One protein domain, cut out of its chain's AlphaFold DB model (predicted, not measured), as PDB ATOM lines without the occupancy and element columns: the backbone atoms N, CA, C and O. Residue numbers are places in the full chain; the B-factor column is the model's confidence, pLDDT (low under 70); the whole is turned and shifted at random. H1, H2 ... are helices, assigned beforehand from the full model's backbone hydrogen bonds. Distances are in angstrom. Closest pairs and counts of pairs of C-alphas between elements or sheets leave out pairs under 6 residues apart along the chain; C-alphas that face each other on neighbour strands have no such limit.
ATOM      1  N   ALA A   2     -69.835  37.492  74.359       55.12
ATOM      2  CA  ALA A   2     -70.224  36.971  73.036       55.12
ATOM      3  C   ALA A   2     -71.044  37.955  72.158       55.12
ATOM      4  O   ALA A   2     -70.921  37.932  70.943       55.12
ATOM      5  N   ASP A   3     -71.822  38.867  72.758       55.78
ATOM      6  CA  ASP A   3     -72.676  39.828  72.023       55.78
ATOM      7  C   ASP A   3     -71.919  40.869  71.167       55.78
ATOM      8  O   ASP A   3     -72.494  41.456  70.251       55.78
ATOM      9  N   ASP A   4     -70.646  41.144  71.469       52.88
ATOM     10  CA  ASP A   4     -69.862  42.188  70.785       52.88
ATOM     11  C   ASP A   4     -69.238  41.674  69.470       52.88
ATOM     12  O   ASP A   4     -69.120  42.415  68.493       52.88
ATOM     13  N   GLU A   5     -68.888  40.383  69.409       54.78
ATOM     14  CA  GLU A   5     -68.337  39.747  68.203       54.78
ATOM     15  C   GLU A   5     -69.419  39.503  67.143       54.78
ATOM     16  O   GLU A   5     -69.194  39.806  65.968       54.78
ATOM     17  N   ASP A   6     -70.619  39.075  67.553       55.00
ATOM     18  CA  ASP A   6     -71.764  38.886  66.647       55.00
ATOM     19  C   ASP A   6     -72.231  40.215  66.026       55.00
ATOM     20  O   ASP A   6     -72.522  40.290  64.827       55.00
ATOM     21  N   ARG A   7     -72.223  41.313  66.799       54.72
ATOM     22  CA  ARG A   7     -72.534  42.661  66.283       54.72
ATOM     23  C   ARG A   7     -71.498  43.171  65.284       54.72
ATOM     24  O   ARG A   7     -71.870  43.822  64.304       54.72
ATOM     25  N   ARG A   8     -70.209  42.888  65.504       57.72
ATOM     26  CA  ARG A   8     -69.145  43.237  64.546       57.72
ATOM     27  C   ARG A   8     -69.251  42.407  63.270       57.72
ATOM     28  O   ARG A   8     -69.121  42.981  62.192       57.72
ATOM     29  N   GLY A   9     -69.537  41.110  63.380       57.72
ATOM     30  CA  GLY A   9     -69.751  40.221  62.234       57.72
ATOM     31  C   GLY A   9     -70.931  40.656  61.361       57.72
ATOM     32  O   GLY A   9     -70.780  40.788  60.147       57.72
ATOM     33  N   ALA A  10     -72.072  40.982  61.975       61.22
ATOM     34  CA  ALA A  10     -73.248  41.485  61.260       61.22
ATOM     35  C   ALA A  10     -72.964  42.795  60.502       61.22
ATOM     36  O   ALA A  10     -73.339  42.931  59.337       61.22
ATOM     37  N   GLY A  11     -72.230  43.727  61.124       61.56
ATOM     38  CA  GLY A  11     -71.843  44.989  60.486       61.56
ATOM     39  C   GLY A  11     -70.835  44.840  59.339       61.56
ATOM     40  O   GLY A  11     -70.786  45.700  58.463       61.56
ATOM     41  N   VAL A  12     -70.031  43.770  59.320       65.88
ATOM     42  CA  VAL A  12     -69.128  43.451  58.196       65.88
ATOM     43  C   VAL A  12     -69.910  42.848  57.025       65.88
ATOM     44  O   VAL A  12     -69.722  43.270  55.888       65.88
ATOM     45  N   VAL A  13     -70.849  41.936  57.293       68.19
ATOM     46  CA  VAL A  13     -71.677  41.312  56.243       68.19
ATOM     47  C   VAL A  13     -72.581  42.335  55.546       68.19
ATOM     48  O   VAL A  13     -72.685  42.335  54.319       68.19
ATOM     49  N   GLU A  14     -73.208  43.239  56.303       72.56
ATOM     50  CA  GLU A  14     -74.037  44.317  55.744       72.56
ATOM     51  C   GLU A  14     -73.219  45.258  54.842       72.56
ATOM     52  O   GLU A  14     -73.677  45.700  53.785       72.56
ATOM     53  N   PHE A  15     -71.971  45.511  55.226       69.00
ATOM     54  CA  PHE A  15     -71.046  46.347  54.476       69.00
ATOM     55  C   PHE A  15     -70.582  45.705  53.165       69.00
ATOM     56  O   PHE A  15     -70.592  46.359  52.118       69.00
ATOM     57  N   ASP A  16     -70.222  44.423  53.194       76.88
ATOM     58  CA  ASP A  16     -69.846  43.681  51.989       76.88
ATOM     59  C   ASP A  16     -71.032  43.546  51.024       76.88
ATOM     60  O   ASP A  16     -70.869  43.683  49.807       76.88
ATOM     61  N   PHE A  17     -72.248  43.379  51.556       78.19
ATOM     62  CA  PHE A  17     -73.471  43.403  50.759       78.19
ATOM     63  C   PHE A  17     -73.695  44.764  50.083       78.19
ATOM     64  O   PHE A  17     -73.976  44.814  48.881       78.19
ATOM     65  N   LEU A  18     -73.523  45.868  50.818       78.44
ATOM     66  CA  LEU A  18     -73.636  47.224  50.276       78.44
ATOM     67  C   LEU A  18     -72.609  47.475  49.161       78.44
ATOM     68  O   LEU A  18     -72.973  47.958  48.087       78.44
ATOM     69  N   LYS A  19     -71.342  47.098  49.376       78.62
ATOM     70  CA  LYS A  19     -70.287  47.177  48.350       78.62
ATOM     71  C   LYS A  19     -70.651  46.371  47.106       78.62
ATOM     72  O   LYS A  19     -70.503  46.874  45.991       78.62
ATOM     73  N   GLY A  20     -71.157  45.151  47.290       83.06
ATOM     74  CA  GLY A  20     -71.629  44.296  46.201       83.06
ATOM     75  C   GLY A  20     -72.752  44.947  45.389       83.06
ATOM     76  O   GLY A  20     -72.682  44.975  44.160       83.06
ATOM     77  N   HIS A  21     -73.742  45.541  46.060       86.44
ATOM     78  CA  HIS A  21     -74.848  46.254  45.409       86.44
ATOM     79  C   HIS A  21     -74.376  47.470  44.604       86.44
ATOM     80  O   HIS A  21     -74.817  47.671  43.467       86.44
ATOM     81  N   ILE A  22     -73.460  48.263  45.167       83.06
ATOM     82  CA  ILE A  22     -72.874  49.423  44.485       83.06
ATOM     83  C   ILE A  22     -72.112  48.966  43.237       83.06
ATOM     84  O   ILE A  22     -72.367  49.482  42.150       83.06
ATOM     85  N   ALA A  23     -71.241  47.957  43.361       83.31
ATOM     86  CA  ALA A  23     -70.482  47.426  42.230       83.31
ATOM     87  C   ALA A  23     -71.393  46.908  41.112       83.31
ATOM     88  O   ALA A  23     -71.206  47.285  39.957       83.31
ATOM     89  N   ALA A  24     -72.401  46.097  41.445       88.38
ATOM     90  CA  ALA A  24     -73.333  45.554  40.459       88.38
ATOM     91  C   ALA A  24     -74.088  46.665  39.712       88.38
ATOM     92  O   ALA A  24     -74.194  46.632  38.484       88.38
ATOM     93  N   THR A  25     -74.559  47.678  40.445       90.25
ATOM     94  CA  THR A  25     -75.267  48.829  39.866       90.25
ATOM     95  C   THR A  25     -74.360  49.623  38.929       90.25
ATOM     96  O   THR A  25     -74.757  49.947  37.810       90.25
ATOM     97  N   MET A  26     -73.121  49.897  39.344       87.38
ATOM     98  CA  MET A  26     -72.146  50.601  38.513       87.38
ATOM     99  C   MET A  26     -71.817  49.821  37.243       87.38
ATOM    100  O   MET A  26     -71.886  50.382  36.152       87.38
ATOM    101  N   THR A  27     -71.501  48.529  37.366       90.31
ATOM    102  CA  THR A  27     -71.190  47.675  36.214       90.31
ATOM    103  C   THR A  27     -72.340  47.676  35.204       90.31
ATOM    104  O   THR A  27     -72.100  47.847  34.007       90.31
ATOM    105  N   LEU A  28     -73.590  47.561  35.669       92.62
ATOM    106  CA  LEU A  28     -74.769  47.624  34.804       92.62
ATOM    107  C   LEU A  28     -74.867  48.969  34.072       92.62
ATOM    108  O   LEU A  28     -74.982  48.996  32.848       92.62
ATOM    109  N   VAL A  29     -74.790  50.083  34.800       91.06
ATOM    110  CA  VAL A  29     -74.916  51.429  34.221       91.06
ATOM    111  C   VAL A  29     -73.791  51.728  33.231       91.06
ATOM    112  O   VAL A  29     -74.065  52.219  32.138       91.06
ATOM    113  N   HIS A  30     -72.543  51.379  33.550       89.50
ATOM    114  CA  HIS A  30     -71.427  51.515  32.611       89.50
ATOM    115  C   HIS A  30     -71.647  50.673  31.344       89.50
ATOM    116  O   HIS A  30     -71.365  51.146  30.244       89.50
ATOM    117  N   GLY A  31     -72.201  49.463  31.474       92.12
ATOM    118  CA  GLY A  31     -72.574  48.627  30.333       92.12
ATOM    119  C   GLY A  31     -73.667  49.246  29.456       92.12
ATOM    120  O   GLY A  31     -73.585  49.156  28.231       92.12
ATOM    121  N   LEU A  32     -74.662  49.901  30.060       94.06
ATOM    122  CA  LEU A  32     -75.733  50.600  29.339       94.06
ATOM    123  C   LEU A  32     -75.227  51.865  28.631       94.06
ATOM    124  O   LEU A  32     -75.637  52.131  27.502       94.06
ATOM    125  N   ILE A  33     -74.303  52.605  29.250       91.19
ATOM    126  CA  ILE A  33     -73.622  53.744  28.613       91.19
ATOM    127  C   ILE A  33     -72.793  53.262  27.418       91.19
ATOM    128  O   ILE A  33     -72.892  53.827  26.334       91.19
ATOM    129  N   ALA A  34     -72.019  52.182  27.575       90.88
ATOM    130  CA  ALA A  34     -71.197  51.626  26.495       90.88
ATOM    131  C   ALA A  34     -72.029  51.129  25.295       90.88
ATOM    132  O   ALA A  34     -71.557  51.151  24.162       90.88
ATOM    133  N   GLN A  35     -73.272  50.707  25.539       94.94
ATOM    134  CA  GLN A  35     -74.239  50.317  24.507       94.94
ATOM    135  C   GLN A  35     -75.059  51.500  23.964       94.94
ATOM    136  O   GLN A  35     -75.970  51.289  23.166       94.94
ATOM    137  N   ASN A  36     -74.758  52.731  24.392       93.25
ATOM    138  CA  ASN A  36     -75.479  53.951  24.029       93.25
ATOM    139  C   ASN A  36     -76.985  53.911  24.375       93.25
ATOM    140  O   ASN A  36     -77.801  54.561  23.726       93.25
ATOM    141  N   VAL A  37     -77.359  53.121  25.390       96.62
ATOM    142  CA  VAL A  37     -78.734  53.025  25.913       96.62
ATOM    143  C   VAL A  37     -79.015  54.163  26.894       96.62
ATOM    144  O   VAL A  37     -80.137  54.658  26.968       96.62
ATOM    145  N   ILE A  38     -77.995  54.571  27.653       93.44
ATOM    146  CA  ILE A  38     -78.053  55.687  28.598       93.44
ATOM    147  C   ILE A  38     -77.060  56.751  28.149       93.44
ATOM    148  O   ILE A  38     -75.874  56.465  27.989       93.44
ATOM    149  N   ASP A  39     -77.550  57.980  28.005       91.81
ATOM    150  CA  ASP A  39     -76.701  59.146  27.808       91.81
ATOM    151  C   ASP A  39     -76.015  59.542  29.123       91.81
ATOM    152  O   ASP A  39     -76.639  59.626  30.187       91.81
ATOM    153  N   ARG A  40     -74.704  59.762  29.046       89.94
ATOM    154  CA  ARG A  40     -73.865  60.047  30.213       89.94
ATOM    155  C   ARG A  40     -74.204  61.395  30.845       89.94
ATOM    156  O   ARG A  40     -74.251  61.484  32.073       89.94
ATOM    157  N   ASP A  41     -74.441  62.412  30.028       91.00
ATOM    158  CA  ASP A  41     -74.690  63.771  30.506       91.00
ATOM    159  C   ASP A  41     -76.081  63.867  31.144       91.00
ATOM    160  O   ASP A  41     -76.248  64.456  32.217       91.00
ATOM    161  N   ALA A  42     -77.070  63.190  30.557       92.50
ATOM    162  CA  ALA A  42     -78.397  63.024  31.138       92.50
ATOM    163  C   ALA A  42     -78.343  62.308  32.496       92.50
ATOM    164  O   ALA A  42     -79.032  62.710  33.438       92.50
ATOM    165  N   LEU A  43     -77.504  61.275  32.629       92.12
ATOM    166  CA  LEU A  43     -77.322  60.565  33.894       92.12
ATOM    167  C   LEU A  43     -76.666  61.449  34.970       92.12
ATOM    168  O   LEU A  43     -77.109  61.452  36.121       92.12
ATOM    169  N   ASP A  44     -75.640  62.226  34.622       91.62
ATOM    170  CA  ASP A  44     -75.027  63.177  35.556       91.62
ATOM    171  C   ASP A  44     -76.002  64.291  35.980       91.62
ATOM    172  O   ASP A  44     -76.064  64.660  37.161       91.62
ATOM    173  N   SER A  45     -76.814  64.792  35.046       92.56
ATOM    174  CA  SER A  45     -77.879  65.751  35.345       92.56
ATOM    175  C   SER A  45     -78.905  65.158  36.316       92.56
ATOM    176  O   SER A  45     -79.199  65.779  37.342       92.56
ATOM    177  N   TYR A  46     -79.352  63.920  36.084       93.00
ATOM    178  CA  TYR A  46     -80.251  63.213  36.998       93.00
ATOM    179  C   TYR A  46     -79.675  63.125  38.417       93.00
ATOM    180  O   TYR A  46     -80.366  63.445  39.390       93.00
ATOM    181  N   PHE A  47     -78.405  62.737  38.563       92.31
ATOM    182  CA  PHE A  47     -77.797  62.648  39.889       92.31
ATOM    183  C   PHE A  47     -77.607  64.015  40.554       92.31
ATOM    184  O   PHE A  47     -77.732  64.112  41.776       92.31
ATOM    185  N   THR A  48     -77.364  65.077  39.782       92.94
ATOM    186  CA  THR A  48     -77.334  66.456  40.301       92.94
ATOM    187  C   THR A  48     -78.666  66.818  40.956       92.94
ATOM    188  O   THR A  48     -78.700  67.262  42.106       92.94
ATOM    189  N   ASP A  49     -79.769  66.561  40.255       95.06
ATOM    190  CA  ASP A  49     -81.120  66.842  40.742       95.06
ATOM    191  C   ASP A  49     -81.546  65.920  41.887       95.06
ATOM    192  O   ASP A  49     -82.360  66.291  42.736       95.06
ATOM    193  N   PHE A  50     -81.041  64.691  41.911       91.69
ATOM    194  CA  PHE A  50     -81.245  63.773  43.025       91.69
ATOM    195  C   PHE A  50     -80.542  64.283  44.292       91.69
ATOM    196  O   PHE A  50     -81.159  64.381  45.355       91.69
ATOM    197  N   LEU A  51     -79.269  64.672  44.181       91.25
ATOM    198  CA  LEU A  51     -78.462  65.152  45.306       91.25
ATOM    199  C   LEU A  51     -78.925  66.499  45.868       91.25
ATOM    200  O   LEU A  51     -78.723  66.757  47.061       91.25
ATOM    201  N   SER A  52     -79.532  67.351  45.036       92.62
ATOM    202  CA  SER A  52     -80.117  68.624  45.474       92.62
ATOM    203  C   SER A  52     -81.382  68.426  46.318       92.62
ATOM    204  O   SER A  52     -81.655  69.228  47.211       92.62
ATOM    205  N   ARG A  53     -82.119  67.334  46.080       92.69
ATOM    206  CA  ARG A  53     -83.332  66.953  46.823       92.69
ATOM    207  C   ARG A  53     -83.049  66.116  48.068       92.69
ATOM    208  O   ARG A  53     -83.918  65.995  48.931       92.69
ATOM    209  N   LEU A  54     -81.858  65.532  48.173       90.00
ATOM    210  CA  LEU A  54     -81.489  64.699  49.309       90.00
ATOM    211  C   LEU A  54     -81.235  65.565  50.562       90.00
ATOM    212  O   LEU A  54     -80.404  66.479  50.499       90.00
ATOM    213  N   PRO A  55     -81.881  65.276  51.714       90.25
ATOM    214  CA  PRO A  55     -81.650  66.013  52.956       90.25
ATOM    215  C   PRO A  55     -80.165  66.050  53.322       90.25
ATOM    216  O   PRO A  55     -79.476  65.042  53.194       90.25
ATOM    217  N   GLN A  56     -79.665  67.188  53.802       89.06
ATOM    218  CA  GLN A  56     -78.268  67.332  54.221       89.06
ATOM    219  C   GLN A  56     -78.112  66.919  55.691       89.06
ATOM    220  O   GLN A  56     -78.166  67.751  56.593       89.06
ATOM    221  N   THR A  57     -77.957  65.618  55.942       89.25
ATOM    222  CA  THR A  57     -77.791  65.065  57.292       89.25
ATOM    223  C   THR A  57     -76.565  64.160  57.358       89.25
ATOM    224  O   THR A  57     -76.050  63.695  56.342       89.25
ATOM    225  N   ARG A  58     -76.094  63.858  58.573       84.25
ATOM    226  CA  ARG A  58     -75.000  62.888  58.765       84.25
ATOM    227  C   ARG A  58     -75.346  61.498  58.219       84.25
ATOM    228  O   ARG A  58     -74.453  60.791  57.778       84.25
ATOM    229  N   GLN A  59     -76.628  61.130  58.219       81.94
ATOM    230  CA  GLN A  59     -77.098  59.837  57.716       81.94
ATOM    231  C   GLN A  59     -77.030  59.751  56.185       81.94
ATOM    232  O   GLN A  59     -76.759  58.685  55.645       81.94
ATOM    233  N   THR A  60     -77.257  60.860  55.478       83.94
ATOM    234  CA  THR A  60     -77.225  60.896  54.006       83.94
ATOM    235  C   THR A  60     -75.841  61.205  53.444       83.94
ATOM    236  O   THR A  60     -75.603  60.965  52.261       83.94
ATOM    237  N   LEU A  61     -74.916  61.710  54.266       85.50
ATOM    238  CA  LEU A  61     -73.563  62.080  53.851       85.50
ATOM    239  C   LEU A  61     -72.809  60.952  53.114       85.50
ATOM    240  O   LEU A  61     -72.262  61.245  52.051       85.50
ATOM    241  N   PRO A  62     -72.811  59.680  53.571       82.19
ATOM    242  CA  PRO A  62     -72.123  58.605  52.852       82.19
ATOM    243  C   PRO A  62     -72.678  58.388  51.441       82.19
ATOM    244  O   PRO A  62     -71.916  58.265  50.485       82.19
ATOM    245  N   LEU A  63     -74.008  58.415  51.293       83.31
ATOM    246  CA  LEU A  63     -74.660  58.291  49.990       83.31
ATOM    247  C   LEU A  63     -74.281  59.456  49.068       83.31
ATOM    248  O   LEU A  63     -74.001  59.234  47.893       83.31
ATOM    249  N   ARG A  64     -74.222  60.685  49.602       89.75
ATOM    250  CA  ARG A  64     -73.790  61.864  48.834       89.75
ATOM    251  C   ARG A  64     -72.371  61.686  48.303       89.75
ATOM    252  O   ARG A  64     -72.165  61.854  47.111       89.75
ATOM    253  N   LEU A  65     -71.436  61.263  49.155       88.19
ATOM    254  CA  LEU A  65     -70.036  61.047  48.770       88.19
ATOM    255  C   LEU A  65     -69.881  59.984  47.676       88.19
ATOM    256  O   LEU A  65     -69.150  60.200  46.713       88.19
ATOM    257  N   ILE A  66     -70.584  58.855  47.803       87.19
ATOM    258  CA  ILE A  66     -70.548  57.777  46.802       87.19
ATOM    259  C   ILE A  66     -71.057  58.282  45.450       87.19
ATOM    260  O   ILE A  66     -70.415  58.056  44.424       87.19
ATOM    261  N   VAL A  67     -72.201  58.973  45.444       89.12
ATOM    262  CA  VAL A  67     -72.806  59.486  44.209       89.12
ATOM    263  C   VAL A  67     -71.940  60.585  43.598       89.12
ATOM    264  O   VAL A  67     -71.717  60.559  42.392       89.12
ATOM    265  N   ASP A  68     -71.406  61.513  44.393       91.25
ATOM    266  CA  ASP A  68     -70.518  62.567  43.889       91.25
ATOM    267  C   ASP A  68     -69.263  61.982  43.231       91.25
ATOM    268  O   ASP A  68     -68.908  62.388  42.121       91.25
ATOM    269  N   GLN A  69     -68.655  60.962  43.840       90.06
ATOM    270  CA  GLN A  69     -67.493  60.298  43.250       90.06
ATOM    271  C   GLN A  69     -67.826  59.533  41.982       90.06
ATOM    272  O   GLN A  69     -67.076  59.593  41.006       90.06
ATOM    273  N   TRP A  70     -68.968  58.852  41.957       90.44
ATOM    274  CA  TRP A  70     -69.419  58.185  40.747       90.44
ATOM    275  C   TRP A  70     -69.627  59.183  39.604       90.44
ATOM    276  O   TRP A  70     -69.105  58.982  38.507       90.44
ATOM    277  N   ARG A  71     -70.319  60.295  39.863       91.56
ATOM    278  CA  ARG A  71     -70.540  61.356  38.873       91.56
ATOM    279  C   ARG A  71     -69.238  61.936  38.342       91.56
ATOM    280  O   ARG A  71     -69.103  62.115  37.133       91.56
ATOM    281  N   GLN A  72     -68.277  62.203  39.226       91.69
ATOM    282  CA  GLN A  72     -66.957  62.671  38.817       91.69
ATOM    283  C   GLN A  72     -66.278  61.652  37.892       91.69
ATOM    284  O   GLN A  72     -65.829  62.020  36.809       91.69
ATOM    285  N   GLY A  73     -66.294  60.367  38.251       90.06
ATOM    286  CA  GLY A  73     -65.740  59.314  37.402       90.06
ATOM    287  C   GLY A  73     -66.431  59.183  36.044       90.06
ATOM    288  O   GLY A  73     -65.756  58.938  35.047       90.06
ATOM    289  N   LEU A  74     -67.748  59.392  35.972       87.75
ATOM    290  CA  LEU A  74     -68.475  59.423  34.699       87.75
ATOM    291  C   LEU A  74     -68.004  60.591  33.819       87.75
ATOM    292  O   LEU A  74     -67.689  60.381  32.648       87.75
ATOM    293  N   ARG A  75     -67.901  61.802  34.381       90.38
ATOM    294  CA  ARG A  75     -67.441  63.007  33.662       90.38
ATOM    295  C   ARG A  75     -66.005  62.888  33.154       90.38
ATOM    296  O   ARG A  75     -65.698  63.379  32.074       90.38
ATOM    297  N   GLU A  76     -65.143  62.227  33.917       90.88
ATOM    298  CA  GLU A  76     -63.729  62.022  33.579       90.88
ATOM    299  C   GLU A  76     -63.484  60.832  32.635       90.88
ATOM    300  O   GLU A  76     -62.331  60.509  32.355       90.88
ATOM    301  N   ASP A  77     -64.539  60.160  32.158       86.75
ATOM    302  CA  ASP A  77     -64.436  58.920  31.373       86.75
ATOM    303  C   ASP A  77     -63.597  57.837  32.076       86.75
ATOM    304  O   ASP A  77     -62.825  57.085  31.477       86.75
ATOM    305  N   MET A  78     -63.724  57.769  33.401       89.50
ATOM    306  CA  MET A  78     -62.953  56.841  34.204       89.50
ATOM    307  C   MET A  78     -63.407  55.403  33.940       89.50
ATOM    308  O   MET A  78     -64.594  55.074  34.012       89.50
ATOM    309  N   ALA A  79     -62.439  54.514  33.707       87.06
ATOM    310  CA  ALA A  79     -62.704  53.085  33.615       87.06
ATOM    311  C   ALA A  79     -63.434  52.583  34.874       87.06
ATOM    312  O   ALA A  79     -63.020  52.871  36.000       87.06
ATOM    313  N   GLU A  80     -64.483  51.782  34.674       86.50
ATOM    314  CA  GLU A  80     -65.362  51.257  35.732       86.50
ATOM    315  C   GLU A  80     -64.581  50.629  36.895       86.50
ATOM    316  O   GLU A  80     -64.846  50.903  38.064       86.50
ATOM    317  N   THR A  81     -63.539  49.859  36.578       85.81
ATOM    318  CA  THR A  81     -62.694  49.178  37.565       85.81
ATOM    319  C   THR A  81     -61.916  50.146  38.456       85.81
ATOM    320  O   THR A  81     -61.723  49.872  39.644       85.81
ATOM    321  N   ARG A  82     -61.477  51.283  37.903       86.88
ATOM    322  CA  ARG A  82     -60.771  52.341  38.633       86.88
ATOM    323  C   ARG A  82     -61.743  53.134  39.500       86.88
ATOM    324  O   ARG A  82     -61.442  53.381  40.664       86.88
ATOM    325  N   LEU A  83     -62.919  53.450  38.965       86.56
ATOM    326  CA  LEU A  83     -63.952  54.188  39.684       86.56
ATOM    327  C   LEU A  83     -64.492  53.404  40.884       86.56
ATOM    328  O   LEU A  83     -64.601  53.939  41.985       86.56
ATOM    329  N   ARG A  84     -64.739  52.104  40.698       85.69
ATOM    330  CA  ARG A  84     -65.161  51.197  41.770       85.69
ATOM    331  C   ARG A  84     -64.153  51.161  42.919       85.69
ATOM    332  O   ARG A  84     -64.550  51.233  44.077       85.69
ATOM    333  N   ARG A  85     -62.851  51.086  42.608       86.25
ATOM    334  CA  ARG A  85     -61.790  51.131  43.625       86.25
ATOM    335  C   ARG A  85     -61.848  52.436  44.421       86.25
ATOM    336  O   ARG A  85     -61.848  52.390  45.644       86.25
ATOM    337  N   HIS A  86     -61.969  53.566  43.728       85.38
ATOM    338  CA  HIS A  86     -61.992  54.878  44.366       85.38
ATOM    339  C   HIS A  86     -63.199  55.070  45.297       85.38
ATOM    340  O   HIS A  86     -63.066  55.578  46.407       85.38
ATOM    341  N   ILE A  87     -64.377  54.602  44.883       84.56
ATOM    342  CA  ILE A  87     -65.585  54.642  45.716       84.56
ATOM    343  C   ILE A  87     -65.423  53.765  46.962       84.56
ATOM    344  O   ILE A  87     -65.819  54.172  48.052       84.56
ATOM    345  N   PHE A  88     -64.818  52.583  46.841       84.94
ATOM    346  CA  PHE A  88     -64.598  51.706  47.993       84.94
ATOM    347  C   PHE A  88     -63.589  52.282  48.989       84.94
ATOM    348  O   PHE A  88     -63.835  52.196  50.190       84.94
ATOM    349  N   GLU A  89     -62.531  52.942  48.514       82.88
ATOM    350  CA  GLU A  89     -61.595  53.688  49.367       82.88
ATOM    351  C   GLU A  89     -62.306  54.806  50.149       82.88
ATOM    352  O   GLU A  89     -62.061  54.987  51.339       82.88
ATOM    353  N   VAL A  90     -63.234  55.529  49.511       78.88
ATOM    354  CA  VAL A  90     -64.034  56.590  50.157       78.88
ATOM    355  C   VAL A  90     -64.964  56.014  51.226       78.88
ATOM    356  O   VAL A  90     -65.079  56.570  52.319       78.88
ATOM    357  N   ILE A  91     -65.605  54.885  50.928       76.19
ATOM    358  CA  ILE A  91     -66.475  54.170  51.865       76.19
ATOM    359  C   ILE A  91     -65.676  53.670  53.084       76.19
ATOM    360  O   ILE A  91     -66.147  53.781  54.215       76.19
ATOM    361  N   GLU A  92     -64.469  53.145  52.871       76.06
ATOM    362  CA  GLU A  92     -63.584  52.682  53.946       76.06
ATOM    363  C   GLU A  92     -63.020  53.848  54.772       76.06
ATOM    364  O   GLU A  92     -63.071  53.810  56.003       76.06
ATOM    365  N   GLY A  93     -62.563  54.922  54.122       67.69
ATOM    366  CA  GLY A  93     -62.033  56.119  54.783       67.69
ATOM    367  C   GLY A  93     -63.077  56.875  55.610       67.69
ATOM    368  O   GLY A  93     -62.764  57.373  56.693       67.69
ATOM    369  N   GLY A  94     -64.338  56.891  55.165       60.59
ATOM    370  CA  GLY A  94     -65.453  57.491  55.905       60.59
ATOM    371  C   GLY A  94     -65.767  56.801  57.237       60.59
ATOM    372  O   GLY A  94     -66.373  57.417  58.111       60.59
ATOM    373  N   ARG A  95     -65.330  55.549  57.424       59.34
ATOM    374  CA  ARG A  95     -65.512  54.794  58.672       59.34
ATOM    375  C   ARG A  95     -64.395  55.045  59.696       59.34
ATOM    376  O   ARG A  95     -64.649  54.920  60.887       59.34
ATOM    377  N   VAL A  96     -63.187  55.416  59.257       51.72
ATOM    378  CA  VAL A  96     -62.028  55.661  60.144       51.72
ATOM    379  C   VAL A  96     -62.070  57.063  60.774       51.72
ATOM    380  O   VAL A  96     -61.544  57.269  61.858       51.72
ATOM    381  N   GLY A  97     -62.730  58.033  60.133       43.44
ATOM    382  CA  GLY A  97     -62.870  59.408  60.646       43.44
ATOM    383  C   GLY A  97     -64.058  59.646  61.591       43.44
ATOM    384  O   GLY A  97     -64.426  60.798  61.807       43.44
ATOM    385  N   GLY A  98     -64.703  58.582  62.078       43.69
ATOM    386  CA  GLY A  98     -65.943  58.625  62.860       43.69
ATOM    387  C   GLY A  98     -65.807  58.099  64.290       43.69
ATOM    388  O   GLY A  98     -66.741  57.449  64.761       43.69
TER     389      GLY A  98
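This is residues 2 to 98 of the 99 residues of an uncharacterized protein of Breoghania sp. L-A4 (UniProt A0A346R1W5). A long helix, H1, packs against H4, and H4, H3 and H2 continue side by side as a slab, each helix running opposite to the one beside it. Residues 2 to 14 stick out past this body. The printed part has 97 residues with four named helices, H1 to H4, and no named strand; the class is all helix. It is elongated, 52 by 27 by 18 A, and only just loose, close to compact, with a radius of gyration of the C-alphas of 15.2 A.

H1, residues 3 to 34, begins at C-alpha (-72.676, 39.828, 72.023) and is 47.1 A long. H2 is residues 40 to 53, 20.3 A; H3 is residues 61 to 75, 21.1 A. H4, residues 80 to 96, 25.0 A, ends at C-alpha (-62.028, 55.661, 60.144).

H1 touches H4 with residues 19 to 30 alone, at a shallow tilt of 28 degrees; the closest C-alphas, of Ala 23 and Arg 84, are 6.5 A apart. H3 and H4 are a helical hairpin, closest at the C-alphas of Gly 73 and Leu 83, 5.9 A. H2 and H3 are another, closest at the C-alphas of Asp 44 and Arg 71, 5.9 A. H2 and H4 are apart. Every O i to N i+4 pair is within hydrogen-bond range in H1 and H3, 9 of 10 in H2 and 11 of 13 in H4.

The printed part has no cut and no long link. The farthest C-alphas, of Ala 2 and Asn 36, are 52.1 A apart. pLDDT is under 70 at residues 2 to 13, 15 and 93 to 98.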